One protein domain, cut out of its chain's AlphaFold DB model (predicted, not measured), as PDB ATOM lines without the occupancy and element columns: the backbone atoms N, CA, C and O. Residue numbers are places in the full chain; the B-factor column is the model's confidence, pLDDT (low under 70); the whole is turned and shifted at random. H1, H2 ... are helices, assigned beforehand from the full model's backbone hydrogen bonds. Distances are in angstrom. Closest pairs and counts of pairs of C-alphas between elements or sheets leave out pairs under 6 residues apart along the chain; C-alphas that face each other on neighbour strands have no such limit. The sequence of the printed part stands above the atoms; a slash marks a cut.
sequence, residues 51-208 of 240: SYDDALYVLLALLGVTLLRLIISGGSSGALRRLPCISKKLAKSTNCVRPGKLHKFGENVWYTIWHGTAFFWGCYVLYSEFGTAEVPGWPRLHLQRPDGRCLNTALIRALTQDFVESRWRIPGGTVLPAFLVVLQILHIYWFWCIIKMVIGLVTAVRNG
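What this domain is: This is residues 51 to 208 of the 240 residues of the protein "Longevity-assurance domain-containing protein, putative" of Eimeria acervulina (UniProt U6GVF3). Two long helices, H4 and H7, cross as an X near their middles, and a third, H1, meets H4 near its start as a V, with H1 residues 52 to 64 sticking out free. Short H2 and H3 lie at the end where H1 and H4 meet; H5, H6 and a long link lie at the other. The printed part has 158 residues with seven named helices, H1 to H7 in order, and no named strand: all helix. It is only just loose, close to extended, with a radius of gyration of the C-alphas of 22.6 A and spans of 67 by 42 by 24 A.

Where its parts are: H1, residues 52 to 72, begins at C-alpha (-4.549, 38.581, -26.066) and is 30.1 A long. H2 is residues 78 to 82 and H3 residues 86 to 94. H4, residues 102 to 130, is 41.9 A long. H5 is residues 138 to 143 and H6 residues 151 to 160. H7, residues 175 to 207, is 48.0 A long and ends at C-alpha (-44.303, 38.070, 12.467).

How they stand to each other: H4 is the hub, touching H1, H3, H5 and H7. H1 touches it with residues 69 to 72 alone, closest C-alphas Ile 72 and Trp 110 at 6.5 A, opposite ways at 36 degrees, only just steep. H2 touches no helix. H3 touches H4, closest C-alphas Ser 87 and Gly 106 at 5.0 A. H4 and H5 touch only at the corner, closest C-alphas Phe 130 and Pro 139 at 5.5 A. H5 touches H6, closest C-alphas Leu 141 and Leu 151 at 6.8 A. H7 touches H4 with residues 184 to 194 alone, closest C-alphas His 187 and Phe 119 at 5.4 A, opposite ways at a steep tilt of 45 degrees. H1 and H7 are apart. Every O i to N i+4 pair is within hydrogen-bond range in H1, H3, H4, H5, H6 and H7; H2 has 0 of 1, but 2 of 2 O i to N i+3 pairs.

The domain as a whole: The C-alphas farthest apart, of Gln 161 and Gly 208, are 70.8 A apart. The printed part has no cut, and the link from H6 to H7 is long. Residue 142 and residues 144 to 174 have pLDDT under 70.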
ATOM      1  N   SER A  51      -8.152  36.645 -28.808       83.44
ATOM      2  CA  SER A  51      -7.086  37.642 -28.788       83.44
ATOM      3  C   SER A  51      -6.412  37.711 -27.409       83.44
ATOM      4  O   SER A  51      -6.964  37.286 -26.389       83.44
ATOM      5  N   TYR A  52      -5.203  38.279 -27.347       84.06
ATOM      6  CA  TYR A  52      -4.549  38.581 -26.066       84.06
ATOM      7  C   TYR A  52      -5.402  39.528 -25.207       84.06
ATOM      8  O   TYR A  52      -5.456  39.375 -23.985       84.06
ATOM      9  N   ASP A  53      -6.110  40.459 -25.847       87.50
ATOM     10  CA  ASP A  53      -6.998  41.402 -25.173       87.50
ATOM     11  C   ASP A  53      -8.175  40.684 -24.500       87.50
ATOM     12  O   ASP A  53      -8.518  41.016 -23.365       87.50
ATOM     13  N   ASP A  54      -8.723  39.635 -25.123       85.50
ATOM     14  CA  ASP A  54      -9.765  38.795 -24.514       85.50
ATOM     15  C   ASP A  54      -9.242  38.072 -23.265       85.50
ATOM     16  O   ASP A  54      -9.910  38.029 -22.228       85.50
ATOM     17  N   ALA A  55      -8.023  37.525 -23.332       85.69
ATOM     18  CA  ALA A  55      -7.402  36.847 -22.198       85.69
ATOM     19  C   ALA A  55      -7.142  37.815 -21.031       85.69
ATOM     20  O   ALA A  55      -7.443  37.501 -19.873       85.69
ATOM     21  N   LEU A  56      -6.627  39.010 -21.333       90.75
ATOM     22  CA  LEU A  56      -6.417  40.065 -20.346       90.75
ATOM     23  C   LEU A  56      -7.746  40.523 -19.736       90.75
ATOM     24  O   LEU A  56      -7.842  40.663 -18.516       90.75
ATOM     25  N   TYR A  57      -8.780  40.702 -20.559       92.50
ATOM     26  CA  TYR A  57     -10.121  41.051 -20.104       92.50
ATOM     27  C   TYR A  57     -10.672  40.009 -19.124       92.50
ATOM     28  O   TYR A  57     -11.121  40.373 -18.036       92.50
ATOM     29  N   VAL A  58     -10.582  38.715 -19.450       88.94
ATOM     30  CA  VAL A  58     -11.031  37.626 -18.563       88.94
ATOM     31  C   VAL A  58     -10.266  37.632 -17.240       88.94
ATOM     32  O   VAL A  58     -10.878  37.495 -16.178       88.94
ATOM     33  N   LEU A  59      -8.945  37.834 -17.273       92.31
ATOM     34  CA  LEU A  59      -8.127  37.905 -16.062       92.31
ATOM     35  C   LEU A  59      -8.532  39.088 -15.171       92.31
ATOM     36  O   LEU A  59      -8.721  38.920 -13.964       92.31
ATOM     37  N   LEU A  60      -8.698  40.275 -15.757       96.19
ATOM     38  CA  LEU A  60      -9.126  41.471 -15.032       96.19
ATOM     39  C   LEU A  60     -10.541  41.317 -14.471       96.19
ATOM     40  O   LEU A  60     -10.782  41.693 -13.323       96.19
ATOM     41  N   ALA A  61     -11.458  40.716 -15.229       94.00
ATOM     42  CA  ALA A  61     -12.803  40.409 -14.760       94.00
ATOM     43  C   ALA A  61     -12.773  39.435 -13.573       94.00
ATOM     44  O   ALA A  61     -13.457  39.663 -12.576       94.00
ATOM     45  N   LEU A  62     -11.940  38.390 -13.626       94.56
ATOM     46  CA  LEU A  62     -11.787  37.423 -12.537       94.56
ATOM     47  C   LEU A  62     -11.231  38.075 -11.263       94.56
ATOM     48  O   LEU A  62     -11.763  37.856 -10.169       94.56
ATOM     49  N   LEU A  63     -10.204  38.917 -11.392       96.69
ATOM     50  CA  LEU A  63      -9.678  39.702 -10.272       96.69
ATOM     51  C   LEU A  63     -10.739  40.662  -9.718       96.69
ATOM     52  O   LEU A  63     -10.941  40.714  -8.503       96.69
ATOM     53  N   GLY A  64     -11.466  41.359 -10.590       96.62
ATOM     54  CA  GLY A  64     -12.544  42.272 -10.214       96.62
ATOM     55  C   GLY A  64     -13.667  41.575  -9.444       96.62
ATOM     56  O   GLY A  64     -14.045  42.027  -8.365       96.62
ATOM     57  N   VAL A  65     -14.151  40.432  -9.937       95.62
ATOM     58  CA  VAL A  65     -15.176  39.612  -9.265       95.62
ATOM     59  C   VAL A  65     -14.674  39.092  -7.916       95.62
ATOM     60  O   VAL A  65     -15.423  39.095  -6.938       95.62
ATOM     61  N   THR A  66     -13.402  38.695  -7.824       94.62
ATOM     62  CA  THR A  66     -12.795  38.221  -6.569       94.62
ATOM     63  C   THR A  66     -12.726  39.334  -5.522       94.62
ATOM     64  O   THR A  66     -13.093  39.126  -4.364       94.62
ATOM     65  N   LEU A  67     -12.316  40.539  -5.923       95.88
ATOM     66  CA  LEU A  67     -12.306  41.709  -5.042       95.88
ATOM     67  C   LEU A  67     -13.725  42.102  -4.623       95.88
ATOM     68  O   LEU A  67     -13.970  42.350  -3.442       95.88
ATOM     69  N   LEU A  68     -14.673  42.101  -5.564       96.25
ATOM     70  CA  LEU A  68     -16.079  42.387  -5.289       96.25
ATOM     71  C   LEU A  68     -16.658  41.402  -4.264       96.25
ATOM     72  O   LEU A  68     -17.321  41.825  -3.315       96.25
ATOM     73  N   ARG A  69     -16.340  40.107  -4.394       95.38
ATOM     74  CA  ARG A  69     -16.699  39.083  -3.405       95.38
ATOM     75  C   ARG A  69     -16.167  39.444  -2.024       95.38
ATOM     76  O   ARG A  69     -16.936  39.490  -1.069       95.38
ATOM     77  N   LEU A  70     -14.872  39.740  -1.910       94.81
ATOM     78  CA  LEU A  70     -14.258  40.085  -0.624       94.81
ATOM     79  C   LEU A  70     -14.894  41.333   0.011       94.81
ATOM     80  O   LEU A  70     -15.091  41.363   1.223       94.81
ATOM     81  N   ILE A  71     -15.278  42.332  -0.786       95.75
ATOM     82  CA  ILE A  71     -15.960  43.544  -0.299       95.75
ATOM     83  C   ILE A  71     -17.380  43.230   0.202       95.75
ATOM     84  O   ILE A  71     -17.823  43.776   1.220       95.75
ATOM     85  N   ILE A  72     -18.107  42.354  -0.494       95.56
ATOM     86  CA  ILE A  72     -19.505  42.030  -0.185       95.56
ATOM     87  C   ILE A  72     -19.608  41.011   0.954       95.56
ATOM     88  O   ILE A  72     -20.241  41.315   1.969       95.56
ATOM     89  N   SER A  73     -18.995  39.828   0.824       95.06
ATOM     90  CA  SER A  73     -19.092  38.732   1.804       95.06
ATOM     91  C   SER A  73     -17.982  38.751   2.852       95.06
ATOM     92  O   SER A  73     -18.184  38.289   3.975       95.06
ATOM     93  N   GLY A  74     -16.818  39.321   2.536       93.50
ATOM     94  CA  GLY A  74     -15.592  39.084   3.304       93.50
ATOM     95  C   GLY A  74     -14.945  37.745   2.937       93.50
ATOM     96  O   GLY A  74     -15.409  37.054   2.026       93.50
ATOM     97  N   GLY A  75     -13.862  37.393   3.635       90.81
ATOM     98  CA  GLY A  75     -13.216  36.082   3.520       90.81
ATOM     99  C   GLY A  75     -13.508  35.169   4.711       90.81
ATOM    100  O   GLY A  75     -13.811  35.648   5.809       90.81
ATOM    101  N   SER A  76     -13.376  33.863   4.477       84.50
ATOM    102  CA  SER A  76     -13.677  32.800   5.443       84.50
ATOM    103  C   SER A  76     -12.500  32.375   6.313       84.50
ATOM    104  O   SER A  76     -12.710  31.819   7.385       84.50
ATOM    105  N   SER A  77     -11.264  32.678   5.912       88.19
ATOM    106  CA  SER A  77     -10.064  32.167   6.577       88.19
ATOM    107  C   SER A  77      -9.182  33.260   7.192       88.19
ATOM    108  O   SER A  77      -8.948  34.326   6.613       88.19
ATOM    109  N   GLY A  78      -8.667  32.967   8.391       88.25
ATOM    110  CA  GLY A  78      -7.606  33.715   9.069       88.25
ATOM    111  C   GLY A  78      -7.820  35.232   9.112       88.25
ATOM    112  O   GLY A  78      -8.859  35.732   9.547       88.25
ATOM    113  N   ALA A  79      -6.817  35.979   8.642       88.12
ATOM    114  CA  ALA A  79      -6.827  37.442   8.640       88.12
ATOM    115  C   ALA A  79      -7.980  38.051   7.815       88.12
ATOM    116  O   ALA A  79      -8.452  39.141   8.143       88.12
ATOM    117  N   LEU A  80      -8.489  37.346   6.795       87.94
ATOM    118  CA  LEU A  80      -9.570  37.846   5.938       87.94
ATOM    119  C   LEU A  80     -10.927  37.885   6.659       87.94
ATOM    120  O   LEU A  80     -11.785  38.691   6.292       87.94
ATOM    121  N   ARG A  81     -11.114  37.096   7.731       84.38
ATOM    122  CA  ARG A  81     -12.342  37.113   8.553       84.38
ATOM    123  C   ARG A  81     -12.546  38.468   9.238       84.38
ATOM    124  O   ARG A  81     -13.693  38.875   9.457       84.38
ATOM    125  N   ARG A  82     -11.451  39.188   9.520       85.69
ATOM    126  CA  ARG A  82     -11.443  40.509  10.175       85.69
ATOM    127  C   ARG A  82     -11.714  41.673   9.223       85.69
ATOM    128  O   ARG A  82     -11.962  42.782   9.694       85.69
ATOM    129  N   LEU A  83     -11.691  41.448   7.908       89.12
ATOM    130  CA  LEU A  83     -11.948  42.522   6.956       89.12
ATOM    131  C   LEU A  83     -13.397  43.024   7.079       89.12
ATOM    132  O   LEU A  83     -14.333  42.217   7.191       89.12
ATOM    133  N   PRO A  84     -13.604  44.354   7.058       90.25
ATOM    134  CA  PRO A  84     -14.939  44.918   7.025       90.25
ATOM    135  C   PRO A  84     -15.581  44.588   5.676       90.25
ATOM    136  O   PRO A  84     -15.033  44.921   4.630       90.25
ATOM    137  N   CYS A  85     -16.764  43.980   5.699       94.12
ATOM    138  CA  CYS A  85     -17.561  43.762   4.496       94.12
ATOM    139  C   CYS A  85     -18.962  44.361   4.651       94.12
ATOM    140  O   CYS A  85     -19.456  44.582   5.768       94.12
ATOM    141  N   ILE A  86     -19.586  44.664   3.515       95.44
ATOM    142  CA  ILE A  86     -20.874  45.366   3.453       95.44
ATOM    143  C   ILE A  86     -21.975  44.527   4.110       95.44
ATOM    144  O   ILE A  86     -22.743  45.050   4.916       95.44
ATOM    145  N   SER A  87     -22.006  43.218   3.844       93.38
ATOM    146  CA  SER A  87     -23.007  42.310   4.418       93.38
ATOM    147  C   SER A  87     -22.960  42.264   5.949       93.38
ATOM    148  O   SER A  87     -24.001  42.383   6.591       93.38
ATOM    149  N   LYS A  88     -21.764  42.185   6.554       90.50
ATOM    150  CA  LYS A  88     -21.593  42.223   8.019       90.50
ATOM    151  C   LYS A  88     -22.089  43.542   8.612       90.50
ATOM    152  O   LYS A  88     -22.713  43.528   9.671       90.50
ATOM    153  N   LYS A  89     -21.819  44.678   7.958       93.81
ATOM    154  CA  LYS A  89     -22.322  45.990   8.400       93.81
ATOM    155  C   LYS A  89     -23.848  46.047   8.341       93.81
ATOM    156  O   LYS A  89     -24.468  46.443   9.324       93.81
ATOM    157  N   LEU A  90     -24.435  45.596   7.233       92.31
ATOM    158  CA  LEU A  90     -25.883  45.564   7.046       92.31
ATOM    159  C   LEU A  90     -26.556  44.675   8.099       92.31
ATOM    160  O   LEU A  90     -27.429  45.146   8.820       92.31
ATOM    161  N   ALA A  91     -26.077  43.443   8.272       89.81
ATOM    162  CA  ALA A  91     -26.613  42.501   9.250       89.81
ATOM    163  C   ALA A  91     -26.545  43.014  10.696       89.81
ATOM    164  O   ALA A  91     -27.472  42.794  11.475       89.81
ATOM    165  N   LYS A  92     -25.468  43.728  11.061       89.38
ATOM    166  CA  LYS A  92     -25.362  44.386  12.371       89.38
ATOM    167  C   LYS A  92     -26.364  45.532  12.513       89.38
ATOM    168  O   LYS A  92     -26.984  45.644  13.562       89.38
ATOM    169  N   SER A  93     -26.545  46.353  11.473       91.19
ATOM    170  CA  SER A  93     -27.489  47.482  11.512       91.19
ATOM    171  C   SER A  93     -28.955  47.055  11.601       91.19
ATOM    172  O   SER A  93     -29.740  47.722  12.263       91.19
ATOM    173  N   THR A  94     -29.323  45.939  10.973       86.25
ATOM    174  CA  THR A  94     -30.703  45.433  10.965       86.25
ATOM    175  C   THR A  94     -30.985  44.449  12.096       86.25
ATOM    176  O   THR A  94     -32.133  44.052  12.273       86.25
ATOM    177  N   ASN A  95     -29.956  44.026  12.845       84.81
ATOM    178  CA  ASN A  95     -30.035  42.972  13.859       84.81
ATOM    179  C   ASN A  95     -30.780  41.721  13.340       84.81
ATOM    180  O   ASN A  95     -31.536  41.092  14.076       84.81
ATOM    181  N   CYS A  96     -30.612  41.376  12.056       79.12
ATOM    182  CA  CYS A  96     -31.372  40.292  11.422       79.12
ATOM    183  C   CYS A  96     -30.714  38.911  11.566       79.12
ATOM    184  O   CYS A  96     -31.357  37.899  11.310       79.12
ATOM    185  N   VAL A  97     -29.453  38.846  12.009       83.94
ATOM    186  CA  VAL A  97     -28.676  37.597  12.093       83.94
ATOM    187  C   VAL A  97     -28.358  37.266  13.548       83.94
ATOM    188  O   VAL A  97     -28.152  38.166  14.365       83.94
ATOM    189  N   ARG A  98     -28.338  35.974  13.899       84.44
ATOM    190  CA  ARG A  98     -27.878  35.507  15.216       84.44
ATOM    191  C   ARG A  98     -26.362  35.741  15.363       84.44
ATOM    192  O   ARG A  98     -25.633  35.636  14.369       84.44
ATOM    193  N   PRO A  99     -25.857  36.042  16.573       83.25
ATOM    194  CA  PRO A  99     -24.415  36.092  16.808       83.25
ATOM    195  C   PRO A  99     -23.762  34.762  16.387       83.25
ATOM    196  O   PRO A  99     -24.373  33.703  16.488       83.25
ATOM    197  N   GLY A 100     -22.554  34.822  15.824       84.44
ATOM    198  CA  GLY A 100     -21.835  33.652  15.293       84.44
ATOM    199  C   GLY A 100     -22.158  33.290  13.834       84.44
ATOM    200  O   GLY A 100     -21.250  32.957  13.080       84.44
ATOM    201  N   LYS A 101     -23.399  33.469  13.357       86.75
ATOM    202  CA  LYS A 101     -23.786  33.123  11.965       86.75
ATOM    203  C   LYS A 101     -23.617  34.287  10.962       86.75
ATOM    204  O   LYS A 101     -24.050  34.209   9.814       86.75
ATOM    205  N   LEU A 102     -22.938  35.369  11.364       87.44
ATOM    206  CA  LEU A 102     -22.719  36.574  10.544       87.44
ATOM    207  C   LEU A 102     -21.898  36.299   9.272       87.44
ATOM    208  O   LEU A 102     -22.110  36.940   8.245       87.44
ATOM    209  N   HIS A 103     -20.956  35.358   9.344       86.75
ATOM    210  CA  HIS A 103     -20.142  34.961   8.198       86.75
ATOM    211  C   HIS A 103     -20.987  34.259   7.124       86.75
ATOM    212  O   HIS A 103     -21.015  34.712   5.982       86.75
ATOM    213  N   LYS A 104     -21.755  33.236   7.527       86.75
ATOM    214  CA  LYS A 104     -22.669  32.487   6.649       86.75
ATOM    215  C   LYS A 104     -23.685  33.407   5.967       86.75
ATOM    216  O   LYS A 104     -23.948  33.270   4.778       86.75
ATOM    217  N   PHE A 105     -24.189  34.417   6.684       88.62
ATOM    218  CA  PHE A 105     -25.052  35.440   6.085       88.62
ATOM    219  C   PHE A 105     -24.366  36.193   4.935       88.62
ATOM    220  O   PHE A 105     -24.961  36.365   3.875       88.62
ATOM    221  N   GLY A 106     -23.116  36.629   5.120       90.50
ATOM    222  CA  GLY A 106     -22.368  37.327   4.074       90.50
ATOM    223  C   GLY A 106     -22.131  36.470   2.833       90.50
ATOM    224  O   GLY A 106     -22.262  36.966   1.713       90.50
ATOM    225  N   GLU A 107     -21.846  35.182   3.021       90.25
ATOM    226  CA  GLU A 107     -21.739  34.222   1.921       90.25
ATOM    227  C   GLU A 107     -23.072  34.037   1.194       90.25
ATOM    228  O   GLU A 107     -23.110  34.138  -0.029       90.25
ATOM    229  N   ASN A 108     -24.178  33.870   1.924       89.19
ATOM    230  CA  ASN A 108     -25.515  33.744   1.338       89.19
ATOM    231  C   ASN A 108     -25.931  35.002   0.553       89.19
ATOM    232  O   ASN A 108     -26.539  34.891  -0.514       89.19
ATOM    233  N   VAL A 109     -25.554  36.198   1.019       90.69
ATOM    234  CA  VAL A 109     -25.742  37.452   0.267       90.69
ATOM    235  C   VAL A 109     -24.940  37.433  -1.034       90.69
ATOM    236  O   VAL A 109     -25.484  37.765  -2.088       90.69
ATOM    237  N   TRP A 110     -23.671  37.021  -0.996       94.06
ATOM    238  CA  TRP A 110     -22.865  36.895  -2.211       94.06
ATOM    239  C   TRP A 110     -23.441  35.863  -3.181       94.06
ATOM    240  O   TRP A 110     -23.587  36.173  -4.359       94.06
ATOM    241  N   TYR A 111     -23.835  34.679  -2.702       90.25
ATOM    242  CA  TYR A 111     -24.494  33.662  -3.524       90.25
ATOM    243  C   TYR A 111     -25.773  34.195  -4.164       90.25
ATOM    244  O   TYR A 111     -26.006  33.960  -5.347       90.25
ATOM    245  N   THR A 112     -26.567  34.957  -3.410       89.69
ATOM    246  CA  THR A 112     -27.784  35.596  -3.914       89.69
ATOM    247  C   THR A 112     -27.482  36.546  -5.068       89.69
ATOM    248  O   THR A 112     -28.111  36.463  -6.122       89.69
ATOM    249  N   ILE A 113     -26.485  37.418  -4.900       92.38
ATOM    250  CA  ILE A 113     -26.073  38.375  -5.932       92.38
ATOM    251  C   ILE A 113     -25.489  37.643  -7.144       92.38
ATOM    252  O   ILE A 113     -25.886  37.920  -8.274       92.38
ATOM    253  N   TRP A 114     -24.585  36.689  -6.925       93.38
ATOM    254  CA  TRP A 114     -23.921  35.930  -7.981       93.38
ATOM    255  C   TRP A 114     -24.914  35.114  -8.811       93.38
ATOM    256  O   TRP A 114     -24.983  35.278 -10.024       93.38
ATOM    257  N   HIS A 115     -25.731  34.272  -8.175       90.25
ATOM    258  CA  HIS A 115     -26.695  33.445  -8.900       90.25
ATOM    259  C   HIS A 115     -27.831  34.270  -9.497       90.25
ATOM    260  O   HIS A 115     -28.271  33.962 -10.599       90.25
ATOM    261  N   GLY A 116     -28.274  35.339  -8.824       90.38
ATOM    262  CA  GLY A 116     -29.259  36.262  -9.381       90.38
ATOM    263  C   GLY A 116     -28.749  36.929 -10.657       90.38
ATOM    264  O   GLY A 116     -29.398  36.857 -11.698       90.38
ATOM    265  N   THR A 117     -27.555  37.525 -10.613       92.75
ATOM    266  CA  THR A 117     -26.946  38.161 -11.796       92.75
ATOM    267  C   THR A 117     -26.663  37.153 -12.907       92.75
ATOM    268  O   THR A 117     -27.019  37.417 -14.053       92.75
ATOM    269  N   ALA A 118     -26.116  35.977 -12.586       90.12
ATOM    270  CA  ALA A 118     -25.866  34.918 -13.561       90.12
ATOM    271  C   ALA A 118     -27.160  34.392 -14.206       90.12
ATOM    272  O   ALA A 118     -27.179  34.143 -15.410       90.12
ATOM    273  N   PHE A 119     -28.250  34.273 -13.440       90.88
ATOM    274  CA  PHE A 119     -29.564  33.892 -13.957       90.88
ATOM    275  C   PHE A 119     -30.081  34.906 -14.982       90.88
ATOM    276  O   PHE A 119     -30.407  34.521 -16.108       90.88
ATOM    277  N   PHE A 120     -30.131  36.195 -14.622       93.19
ATOM    278  CA  PHE A 120     -30.626  37.244 -15.519       93.19
ATOM    279  C   PHE A 120     -29.734  37.417 -16.747       93.19
ATOM    280  O   PHE A 120     -30.247  37.555 -17.858       93.19
ATOM    281  N   TRP A 121     -28.413  37.358 -16.568       93.25
ATOM    282  CA  TRP A 121     -27.467  37.428 -17.675       93.25
ATOM    283  C   TRP A 121     -27.611  36.236 -18.621       93.25
ATOM    284  O   TRP A 121     -27.676  36.419 -19.832       93.25
ATOM    285  N   GLY A 122     -27.737  35.019 -18.090       89.06
ATOM    286  CA  GLY A 122     -27.962  33.829 -18.904       89.06
ATOM    287  C   GLY A 122     -29.283  33.884 -19.674       89.06
ATOM    288  O   GLY A 122     -29.310  33.559 -20.858       89.06
ATOM    289  N   CYS A 123     -30.361  34.384 -19.060       89.88
ATOM    290  CA  CYS A 123     -31.619  34.658 -19.760       89.88
ATOM    291  C   CYS A 123     -31.441  35.682 -20.888       89.88
ATOM    292  O   CYS A 123     -31.956  35.471 -21.984       89.88
ATOM    293  N   TYR A 124     -30.708  36.770 -20.633       93.94
ATOM    294  CA  TYR A 124     -30.416  37.793 -21.634       93.94
ATOM    295  C   TYR A 124     -29.632  37.220 -22.820       93.94
ATOM    296  O   TYR A 124     -30.064  37.391 -23.956       93.94
ATOM    297  N   VAL A 125     -28.549  36.480 -22.558       89.06
ATOM    298  CA  VAL A 125     -27.733  35.833 -23.597       89.06
ATOM    299  C   VAL A 125     -28.564  34.834 -24.396       89.06
ATOM    300  O   VAL A 125     -28.545  34.856 -25.620       89.06
ATOM    301  N   LEU A 126     -29.345  33.973 -23.738       87.62
ATOM    302  CA  LEU A 126     -30.206  33.021 -24.445       87.62
ATOM    303  C   LEU A 126     -31.250  33.729 -25.309       87.62
ATOM    304  O   LEU A 126     -31.527  33.272 -26.415       87.62
ATOM    305  N   TYR A 127     -31.814  34.837 -24.826       89.88
ATOM    306  CA  TYR A 127     -32.767  35.643 -25.580       89.88
ATOM    307  C   TYR A 127     -32.116  36.315 -26.795       89.88
ATOM    308  O   TYR A 127     -32.656  36.217 -27.898       89.88
ATOM    309  N   SER A 128     -30.949  36.948 -26.628       89.56
ATOM    310  CA  SER A 128     -30.234  37.616 -27.724       89.56
ATOM    311  C   SER A 128     -29.760  36.624 -28.784       89.56
ATOM    312  O   SER A 128     -29.881  36.880 -29.979       89.56
ATOM    313  N   GLU A 129     -29.284  35.461 -28.348       87.62
ATOM    314  CA  GLU A 129     -28.789  34.402 -29.221       87.62
ATOM    315  C   GLU A 129     -29.901  33.597 -29.901       87.62
ATOM    316  O   GLU A 129     -29.633  32.864 -30.852       87.62
ATOM    317  N   PHE A 130     -31.156  33.702 -29.452       87.00
ATOM    318  CA  PHE A 130     -32.281  33.019 -30.097       87.00
ATOM    319  C   PHE A 130     -32.582  33.583 -31.496       87.00
ATOM    320  O   PHE A 130     -33.030  32.850 -32.387       87.00
ATOM    321  N   GLY A 131     -32.296  34.873 -31.702       88.62
ATOM    322  CA  GLY A 131     -32.551  35.612 -32.937       88.62
ATOM    323  C   GLY A 131     -34.039  35.805 -33.260       88.62
ATOM    324  O   GLY A 131     -34.938  35.469 -32.485       88.62
ATOM    325  N   THR A 132     -34.320  36.363 -34.437       89.00
ATOM    326  CA  THR A 132     -35.682  36.633 -34.925       89.00
ATOM    327  C   THR A 132     -36.134  35.561 -35.921       89.00
ATOM    328  O   THR A 132     -35.480  34.532 -36.091       89.00
ATOM    329  N   ALA A 133     -37.330  35.700 -36.504       85.25
ATOM    330  CA  ALA A 133     -37.790  34.769 -37.543       85.25
ATOM    331  C   ALA A 133     -37.051  34.997 -38.872       85.25
ATOM    332  O   ALA A 133     -36.844  34.052 -39.627       85.25
ATOM    333  N   GLU A 134     -36.644  36.240 -39.122       87.00
ATOM    334  CA  GLU A 134     -35.921  36.664 -40.322       87.00
ATOM    335  C   GLU A 134     -34.422  36.368 -40.208       87.00
ATOM    336  O   GLU A 134     -33.804  35.918 -41.169       87.00
ATOM    337  N   VAL A 135     -33.854  36.557 -39.011       83.62
ATOM    338  CA  VAL A 135     -32.451  36.263 -38.692       83.62
ATOM    339  C   VAL A 135     -32.422  35.253 -37.540       83.62
ATOM    340  O   VAL A 135     -32.317  35.647 -36.374       83.62
ATOM    341  N   PRO A 136     -32.605  33.950 -37.830       82.06
ATOM    342  CA  PRO A 136     -32.646  32.921 -36.802       82.06
ATOM    343  C   PRO A 136     -31.282  32.790 -36.129       82.06
ATOM    344  O   PRO A 136     -30.265  32.591 -36.792       82.06
ATOM    345  N   GLY A 137     -31.269  32.860 -34.802       83.56
ATOM    346  CA  GLY A 137     -30.076  32.586 -34.017       83.56
ATOM    347  C   GLY A 137     -29.803  31.087 -33.906       83.56
ATOM    348  O   GLY A 137     -30.596  30.253 -34.366       83.56
ATOM    349  N   TRP A 138     -28.681  30.714 -33.286       78.19
ATOM    350  CA  TRP A 138     -28.252  29.313 -33.243       78.19
ATOM    351  C   TRP A 138     -29.312  28.361 -32.657       78.19
ATOM    352  O   TRP A 138     -29.557  27.330 -33.291       78.19
ATOM    353  N   PRO A 139     -30.041  28.667 -31.558       81.19
ATOM    354  CA  PRO A 139     -31.032  27.741 -31.012       81.19
ATOM    355  C   PRO A 139     -32.151  27.458 -32.019       81.19
ATOM    356  O   PRO A 139     -32.572  26.315 -32.193       81.19
ATOM    357  N   ARG A 140     -32.603  28.489 -32.744       76.00
ATOM    358  CA  ARG A 140     -33.661  28.368 -33.752       76.00
ATOM    359  C   ARG A 140     -33.194  27.585 -34.973       76.00
ATOM    360  O   ARG A 140     -33.939  26.740 -35.466       76.00
ATOM    361  N   LEU A 141     -31.947  27.791 -35.397       71.94
ATOM    362  CA  LEU A 141     -31.298  26.999 -36.447       71.94
ATOM    363  C   LEU A 141     -31.180  25.511 -36.073       71.94
ATOM    364  O   LEU A 141     -31.179  24.652 -36.959       71.94
ATOM    365  N   HIS A 142     -31.106  25.188 -34.778       69.12
ATOM    366  CA  HIS A 142     -31.134  23.808 -34.291       69.12
ATOM    367  C   HIS A 142     -32.547  23.207 -34.221       69.12
ATOM    368  O   HIS A 142     -32.679  21.996 -34.396       69.12
ATOM    369  N   LEU A 143     -33.583  24.023 -33.988       71.19
ATOM    370  CA  LEU A 143     -34.972  23.577 -33.808       71.19
ATOM    371  C   LEU A 143     -35.784  23.506 -35.111       71.19
ATOM    372  O   LEU A 143     -36.665  22.658 -35.240       71.19
ATOM    373  N   GLN A 144     -35.531  24.385 -36.082       62.00
ATOM    374  CA  GLN A 144     -36.326  24.454 -37.310       62.00
ATOM    375  C   GLN A 144     -35.750  23.563 -38.417       62.00
ATOM    376  O   GLN A 144     -34.833  23.978 -39.121       62.00
ATOM    377  N   ARG A 145     -36.339  22.368 -38.602       54.78
ATOM    378  CA  ARG A 145     -36.578  21.714 -39.911       54.78
ATOM    379  C   ARG A 145     -37.514  20.485 -39.771       54.78
ATOM    380  O   ARG A 145     -37.176  19.558 -39.037       54.78
ATOM    381  N   PRO A 146     -38.672  20.449 -40.464       53.31
ATOM    382  CA  PRO A 146     -39.655  19.352 -40.402       53.31
ATOM    383  C   PRO A 146     -39.235  18.062 -41.142       53.31
ATOM    384  O   PRO A 146     -39.880  17.031 -41.012       53.31
ATOM    385  N   ASP A 147     -38.140  18.100 -41.899       63.00
ATOM    386  CA  ASP A 147     -37.559  17.012 -42.696       63.00
ATOM    387  C   ASP A 147     -36.463  16.212 -41.956       63.00
ATOM    388  O   ASP A 147     -35.790  15.378 -42.562       63.00
ATOM    389  N   GLY A 148     -36.239  16.472 -40.659       57.03
ATOM    390  CA  GLY A 148     -35.279  15.734 -39.819       57.03
ATOM    391  C   GLY A 148     -33.795  15.983 -40.135       57.03
ATOM    392  O   GLY A 148     -32.916  15.431 -39.471       57.03
ATOM    393  N   ARG A 149     -33.480  16.828 -41.125       53.72
ATOM    394  CA  ARG A 149     -32.108  17.206 -41.499       53.72
ATOM    395  C   ARG A 149     -31.738  18.547 -40.872       53.72
ATOM    396  O   ARG A 149     -32.337  19.573 -41.176       53.72
ATOM    397  N   CYS A 150     -30.718  18.559 -40.018       54.69
ATOM    398  CA  CYS A 150     -30.229  19.796 -39.411       54.69
ATOM    399  C   CYS A 150     -29.499  20.656 -40.458       54.69
ATOM    400  O   CYS A 150     -28.563  20.174 -41.096       54.69
ATOM    401  N   LEU A 151     -29.888  21.933 -40.592       50.00
ATOM    402  CA  LEU A 151     -29.291  22.919 -41.515       50.00
ATOM    403  C   LEU A 151     -27.759  22.982 -41.382       50.00
ATOM    404  O   LEU A 151     -27.031  23.103 -42.368       50.00
ATOM    405  N   ASN A 152     -27.286  22.800 -40.149       56.34
ATOM    406  CA  ASN A 152     -25.876  22.790 -39.808       56.34
ATOM    407  C   ASN A 152     -25.116  21.680 -40.545       56.34
ATOM    408  O   ASN A 152     -24.011  21.913 -40.989       56.34
ATOM    409  N   THR A 153     -25.690  20.501 -40.788       57.03
ATOM    410  CA  THR A 153     -24.942  19.418 -41.445       57.03
ATOM    411  C   THR A 153     -24.668  19.717 -42.918       57.03
ATOM    412  O   THR A 153     -23.584  19.419 -43.395       57.03
ATOM    413  N   ALA A 154     -25.612  20.325 -43.643       57.16
ATOM    414  CA  ALA A 154     -25.419  20.676 -45.051       57.16
ATOM    415  C   ALA A 154     -24.514  21.906 -45.221       57.16
ATOM    416  O   ALA A 154     -23.657  21.909 -46.100       57.16
ATOM    417  N   LEU A 155     -24.662  22.920 -44.359       58.41
ATOM    418  CA  LEU A 155     -23.800  24.104 -44.354       58.41
ATOM    419  C   LEU A 155     -22.380  23.762 -43.884       58.41
ATOM    420  O   LEU A 155     -21.425  24.140 -44.549       58.41
ATOM    421  N   ILE A 156     -22.232  22.994 -42.799       59.38
ATOM    422  CA  ILE A 156     -20.937  22.474 -42.338       59.38
ATOM    423  C   ILE A 156     -20.326  21.614 -43.436       59.38
ATOM    424  O   ILE A 156     -19.164  21.823 -43.745       59.38
ATOM    425  N   ARG A 157     -21.068  20.716 -44.093       63.12
ATOM    426  CA  ARG A 157     -20.536  19.953 -45.237       63.12
ATOM    427  C   ARG A 157     -20.097  20.854 -46.387       63.12
ATOM    428  O   ARG A 157     -19.013  20.661 -46.926       63.12
ATOM    429  N   ALA A 158     -20.874  21.880 -46.720       62.38
ATOM    430  CA  ALA A 158     -20.530  22.829 -47.775       62.38
ATOM    431  C   ALA A 158     -19.298  23.695 -47.433       62.38
ATOM    432  O   ALA A 158     -18.495  23.985 -48.322       62.38
ATOM    433  N   LEU A 159     -19.139  24.086 -46.163       55.84
ATOM    434  CA  LEU A 159     -18.018  24.884 -45.652       55.84
ATOM    435  C   LEU A 159     -16.758  24.042 -45.413       55.84
ATOM    436  O   LEU A 159     -15.656  24.501 -45.684       55.84
ATOM    437  N   THR A 160     -16.920  22.800 -44.957       59.94
ATOM    438  CA  THR A 160     -15.826  21.861 -44.653       59.94
ATOM    439  C   THR A 160     -15.502  20.921 -45.812       59.94
ATOM    440  O   THR A 160     -14.672  20.039 -45.647       59.94
ATOM    441  N   GLN A 161     -16.125  21.091 -46.984       59.00
ATOM    442  CA  GLN A 161     -15.955  20.212 -48.153       59.00
ATOM    443  C   GLN A 161     -16.160  18.723 -47.825       59.00
ATOM    444  O   GLN A 161     -15.354  17.879 -48.206       59.00
ATOM    445  N   ASP A 162     -17.211  18.414 -47.068       61.94
ATOM    446  CA  ASP A 162     -17.518  17.072 -46.555       61.94
ATOM    447  C   ASP A 162     -16.453  16.462 -45.615       61.94
ATOM    448  O   ASP A 162     -16.629  15.337 -45.152       61.94
ATOM    449  N   PHE A 163     -15.395  17.198 -45.250       56.69
ATOM    450  CA  PHE A 163     -14.345  16.723 -44.335       56.69
ATOM    451  C   PHE A 163     -14.892  16.438 -42.928       56.69
ATOM    452  O   PHE A 163     -14.444  15.529 -42.228       56.69
ATOM    453  N   VAL A 164     -15.918  17.189 -42.517       57.03
ATOM    454  CA  VAL A 164     -16.647  16.970 -41.268       57.03
ATOM    455  C   VAL A 164     -17.994  16.321 -41.593       57.03
ATOM    456  O   VAL A 164     -19.008  16.986 -41.797       57.03
ATOM    457  N   GLU A 165     -18.012  14.986 -41.636       56.00
ATOM    458  CA  GLU A 165     -19.193  14.193 -42.024       56.00
ATOM    459  C   GLU A 165     -20.411  14.406 -41.109       56.00
ATOM    460  O   GLU A 165     -21.565  14.258 -41.541       56.00
ATOM    461  N   SER A 166     -20.160  14.768 -39.845       59.69
ATOM    462  CA  SER A 166     -21.192  15.028 -38.847       59.69
ATOM    463  C   SER A 166     -20.852  16.223 -37.956       59.69
ATOM    464  O   SER A 166     -19.719  16.395 -37.511       59.69
ATOM    465  N   ARG A 167     -21.880  17.002 -37.612       56.56
ATOM    466  CA  ARG A 167     -21.812  18.124 -36.657       56.56
ATOM    467  C   ARG A 167     -21.224  17.757 -35.284       56.56
ATOM    468  O   ARG A 167     -20.800  18.638 -34.550       56.56
ATOM    469  N   TRP A 168     -21.206  16.466 -34.945       55.75
ATOM    470  CA  TRP A 168     -20.674  15.930 -33.690       55.75
ATOM    471  C   TRP A 168     -19.146  15.949 -33.623       55.75
ATOM    472  O   TRP A 168     -18.586  15.826 -32.541       55.75
ATOM    473  N   ARG A 169     -18.472  16.117 -34.768       57.81
ATOM    474  CA  ARG A 169     -17.012  16.231 -34.844       57.81
ATOM    475  C   ARG A 169     -16.484  17.641 -34.589       57.81
ATOM    476  O   ARG A 169     -15.276  17.774 -34.475       57.81
ATOM    477  N   ILE A 170     -17.335  18.668 -34.494       58.28
ATOM    478  CA  ILE A 170     -16.895  20.000 -34.055       58.28
ATOM    479  C   ILE A 170     -16.953  20.008 -32.525       58.28
ATOM    480  O   ILE A 170     -18.051  20.125 -31.963       58.28
ATOM    481  N   PRO A 171     -15.813  19.845 -31.831       52.75
ATOM    482  CA  PRO A 171     -15.812  19.880 -30.382       52.75
ATOM    483  C   PRO A 171     -16.318  21.246 -29.913       52.75
ATOM    484  O   PRO A 171     -15.828  22.289 -30.331       52.75
ATOM    485  N   GLY A 172     -17.376  21.227 -29.103       57.88
ATOM    486  CA  GLY A 172     -17.990  22.422 -28.527       57.88
ATOM    487  C   GLY A 172     -19.292  22.894 -29.180       57.88
ATOM    488  O   GLY A 172     -20.093  23.509 -28.488       57.88
ATOM    489  N   GLY A 173     -19.590  22.535 -30.435       66.50
ATOM    490  CA  GLY A 173     -20.756  23.085 -31.150       66.50
ATOM    491  C   GLY A 173     -22.128  22.689 -30.580       66.50
ATOM    492  O   GLY A 173     -23.087  23.437 -30.696       66.50
ATOM    493  N   THR A 174     -22.249  21.514 -29.954       68.69
ATOM    494  CA  THR A 174     -23.494  21.061 -29.288       68.69
ATOM    495  C   THR A 174     -23.313  20.890 -27.784       68.69
ATOM    496  O   THR A 174     -24.225  21.173 -27.011       68.69
ATOM    497  N   VAL A 175     -22.119  20.476 -27.362       73.38
ATOM    498  CA  VAL A 175     -21.795  20.235 -25.954       73.38
ATOM    499  C   VAL A 175     -21.792  21.535 -25.145       73.38
ATOM    500  O   VAL A 175     -22.383  21.561 -24.071       73.38
ATOM    501  N   LEU A 176     -21.204  22.627 -25.659       74.56
ATOM    502  CA  LEU A 176     -21.196  23.906 -24.937       74.56
ATOM    503  C   LEU A 176     -22.610  24.488 -24.794       74.56
ATOM    504  O   LEU A 176     -22.981  24.797 -23.664       74.56
ATOM    505  N   PRO A 177     -23.447  24.556 -25.851       77.56
ATOM    506  CA  PRO A 177     -24.849  24.935 -25.689       77.56
ATOM    507  C   PRO A 177     -25.621  24.066 -24.697       77.56
ATOM    508  O   PRO A 177     -26.379  24.592 -23.886       77.56
ATOM    509  N   ALA A 178     -25.416  22.745 -24.720       80.69
ATOM    510  CA  ALA A 178     -26.061  21.845 -23.769       80.69
ATOM    511  C   ALA A 178     -25.637  22.155 -22.324       80.69
ATOM    512  O   ALA A 178     -26.492  22.256 -21.447       80.69
ATOM    513  N   PHE A 179     -24.342  22.382 -22.077       84.38
ATOM    514  CA  PHE A 179     -23.859  22.803 -20.763       84.38
ATOM    515  C   PHE A 179     -24.389  24.172 -20.348       84.38
ATOM    516  O   PHE A 179     -24.743  24.333 -19.186       84.38
ATOM    517  N   LEU A 180     -24.511  25.133 -21.267       83.56
ATOM    518  CA  LEU A 180     -25.123  26.432 -20.978       83.56
ATOM    519  C   LEU A 180     -26.593  26.285 -20.570       83.56
ATOM    520  O   LEU A 180     -27.021  26.917 -19.608       83.56
ATOM    521  N   VAL A 181     -27.356  25.415 -21.239       85.69
ATOM    522  CA  VAL A 181     -28.749  25.123 -20.864       85.69
ATOM    523  C   VAL A 181     -28.821  24.463 -19.485       85.69
ATOM    524  O   VAL A 181     -29.611  24.893 -18.649       85.69
ATOM    525  N   VAL A 182     -27.982  23.458 -19.213       88.50
ATOM    526  CA  VAL A 182     -27.922  22.799 -17.895       88.50
ATOM    527  C   VAL A 182     -27.539  23.797 -16.800       88.50
ATOM    528  O   VAL A 182     -28.183  23.840 -15.753       88.50
ATOM    529  N   LEU A 183     -26.537  24.639 -17.055       87.62
ATOM    530  CA  LEU A 183     -26.108  25.689 -16.137       87.62
ATOM    531  C   LEU A 183     -27.236  26.697 -15.881       87.62
ATOM    532  O   LEU A 183     -27.450  27.097 -14.740       87.62
ATOM    533  N   GLN A 184     -28.008  27.058 -16.910       91.25
ATOM    534  CA  GLN A 184     -29.156  27.947 -16.754       91.25
ATOM    535  C   GLN A 184     -30.274  27.312 -15.918       91.25
ATOM    536  O   GLN A 184     -30.847  27.983 -15.062       91.25
ATOM    537  N   ILE A 185     -30.569  26.023 -16.114       91.44
ATOM    538  CA  ILE A 185     -31.533  25.283 -15.281       91.44
ATOM    539  C   ILE A 185     -31.072  25.277 -13.822       91.44
ATOM    540  O   ILE A 185     -31.865  25.532 -12.916       91.44
ATOM    541  N   LEU A 186     -29.780  25.046 -13.593       90.75
ATOM    542  CA  LEU A 186     -29.200  25.091 -12.260       90.75
ATOM    543  C   LEU A 186     -29.336  26.495 -11.643       90.75
ATOM    544  O   LEU A 186     -29.726  26.614 -10.486       90.75
ATOM    545  N   HIS A 187     -29.099  27.567 -12.407       88.31
ATOM    546  CA  HIS A 187     -29.329  28.938 -11.941       88.31
ATOM    547  C   HIS A 187     -30.797  29.226 -11.611       88.31
ATOM    548  O   HIS A 187     -31.053  29.871 -10.599       88.31
ATOM    549  N   ILE A 188     -31.752  28.718 -12.397       88.50
ATOM    550  CA  ILE A 188     -33.187  28.808 -12.080       88.50
ATOM    551  C   ILE A 188     -33.476  28.140 -10.735       88.50
ATOM    552  O   ILE A 188     -34.150  28.728  -9.888       88.50
ATOM    553  N   TYR A 189     -32.939  26.937 -10.520       91.00
ATOM    554  CA  TYR A 189     -33.098  26.208  -9.266       91.00
ATOM    555  C   TYR A 189     -32.523  26.987  -8.071       91.00
ATOM    556  O   TYR A 189     -33.228  27.223  -7.092       91.00
ATOM    557  N   TRP A 190     -31.277  27.463  -8.162       87.44
ATOM    558  CA  TRP A 190     -30.664  28.249  -7.087       87.44
ATOM    559  C   TRP A 190     -31.412  29.558  -6.827       87.44
ATOM    560  O   TRP A 190     -31.618  29.928  -5.672       87.44
ATOM    561  N   PHE A 191     -31.855  30.244  -7.881       86.69
ATOM    562  CA  PHE A 191     -32.644  31.467  -7.764       86.69
ATOM    563  C   PHE A 191     -33.982  31.214  -7.061       86.69
ATOM    564  O   PHE A 191     -34.385  31.989  -6.195       86.69
ATOM    565  N   TRP A 192     -34.635  30.087  -7.352       89.62
ATOM    566  CA  TRP A 192     -35.833  29.654  -6.636       89.62
ATOM    567  C   TRP A 192     -35.568  29.415  -5.141       89.62
ATOM    568  O   TRP A 192     -36.323  29.904  -4.297       89.62
ATOM    569  N   CYS A 193     -34.473  28.730  -4.790       87.62
ATOM    570  CA  CYS A 193     -34.063  28.544  -3.393       87.62
ATOM    571  C   CYS A 193     -33.847  29.886  -2.677       87.62
ATOM    572  O   CYS A 193     -34.323  30.068  -1.557       87.62
ATOM    573  N   ILE A 194     -33.195  30.845  -3.342       86.94
ATOM    574  CA  ILE A 194     -32.983  32.200  -2.819       86.94
ATOM    575  C   ILE A 194     -34.321  32.900  -2.558       86.94
ATOM    576  O   ILE A 194     -34.515  33.455  -1.478       86.94
ATOM    577  N   ILE A 195     -35.270  32.850  -3.502       88.62
ATOM    578  CA  ILE A 195     -36.608  33.434  -3.309       88.62
ATOM    579  C   ILE A 195     -37.287  32.822  -2.081       88.62
ATOM    580  O   ILE A 195     -37.820  33.558  -1.251       88.62
ATOM    581  N   LYS A 196     -37.234  31.493  -1.927       87.81
ATOM    582  CA  LYS A 196     -37.814  30.800  -0.768       87.81
ATOM    583  C   LYS A 196     -37.199  31.294   0.550       87.81
ATOM    584  O   LYS A 196     -37.942  31.579   1.487       87.81
ATOM    585  N   MET A 197     -35.875  31.465   0.604       85.44
ATOM    586  CA  MET A 197     -35.179  32.014   1.776       85.44
ATOM    587  C   MET A 197     -35.595  33.460   2.073       85.44
ATOM    588  O   MET A 197     -35.874  33.797   3.221       85.44
ATOM    589  N   VAL A 198     -35.684  34.313   1.048       86.62
ATOM    590  CA  VAL A 198     -36.102  35.715   1.205       86.62
ATOM    591  C   VAL A 198     -37.544  35.805   1.710       86.62
ATOM    592  O   VAL A 198     -37.818  36.589   2.615       86.62
ATOM    593  N   ILE A 199     -38.461  34.988   1.183       88.56
ATOM    594  CA  ILE A 199     -39.857  34.936   1.649       88.56
ATOM    595  C   ILE A 199     -39.923  34.498   3.117       88.56
ATOM    596  O   ILE A 199     -40.651  35.116   3.899       88.56
ATOM    597  N   GLY A 200     -39.153  33.474   3.500       85.38
ATOM    598  CA  GLY A 200     -39.045  33.025   4.890       85.38
ATOM    599  C   GLY A 200     -38.558  34.145   5.809       85.38
ATOM    600  O   GLY A 200     -39.220  34.467   6.795       85.38
ATOM    601  N   LEU A 201     -37.477  34.828   5.419       82.25
ATOM    602  CA  LEU A 201     -36.920  35.957   6.162       82.25
ATOM    603  C   LEU A 201     -37.925  37.105   6.322       82.25
ATOM    604  O   LEU A 201     -38.116  37.609   7.426       82.25
ATOM    605  N   VAL A 202     -38.591  37.518   5.240       85.56
ATOM    606  CA  VAL A 202     -39.589  38.600   5.280       85.56
ATOM    607  C   VAL A 202     -40.770  38.220   6.173       85.56
ATOM    608  O   VAL A 202     -41.254  39.051   6.942       85.56
ATOM    609  N   THR A 203     -41.221  36.966   6.111       85.81
ATOM    610  CA  THR A 203     -42.329  36.469   6.935       85.81
ATOM    611  C   THR A 203     -41.951  36.440   8.416       85.81
ATOM    612  O   THR A 203     -42.723  36.923   9.244       85.81
ATOM    613  N   ALA A 204     -40.752  35.960   8.751       81.12
ATOM    614  CA  ALA A 204     -40.220  35.951  10.113       81.12
ATOM    615  C   ALA A 204     -40.096  37.371  10.688       81.12
ATOM    616  O   ALA A 204     -40.591  37.653  11.780       81.12
ATOM    617  N   VAL A 205     -39.525  38.302   9.910       82.88
ATOM    618  CA  VAL A 205     -39.422  39.721  10.288       82.88
ATOM    619  C   VAL A 205     -40.805  40.329  10.525       82.88
ATOM    620  O   VAL A 205     -40.998  41.025  11.520       82.88
ATOM    621  N   ARG A 206     -41.785  40.049   9.656       86.00
ATOM    622  CA  ARG A 206     -43.154  40.568   9.800       86.00
ATOM    623  C   ARG A 206     -43.865  40.013  11.034       86.00
ATOM    624  O   ARG A 206     -44.617  40.739  11.674       86.00
ATOM    625  N   ASN A 207     -43.641  38.744  11.352       85.38
ATOM    626  CA  ASN A 207     -44.303  38.070  12.467       85.38
ATOM    627  C   ASN A 207     -43.601  38.316  13.814       85.38
ATOM    628  O   ASN A 207     -44.090  37.857  14.840       85.38
ATOM    629  N   GLY A 208     -42.447  38.996  13.827       80.25
ATOM    630  CA  GLY A 208     -41.644  39.210  15.035       80.25
ATOM    631  C   GLY A 208     -41.047  37.925  15.627       80.25
ATOM    632  O   GLY A 208     -40.399  37.987  16.670       80.25
TER     633      GLY A 208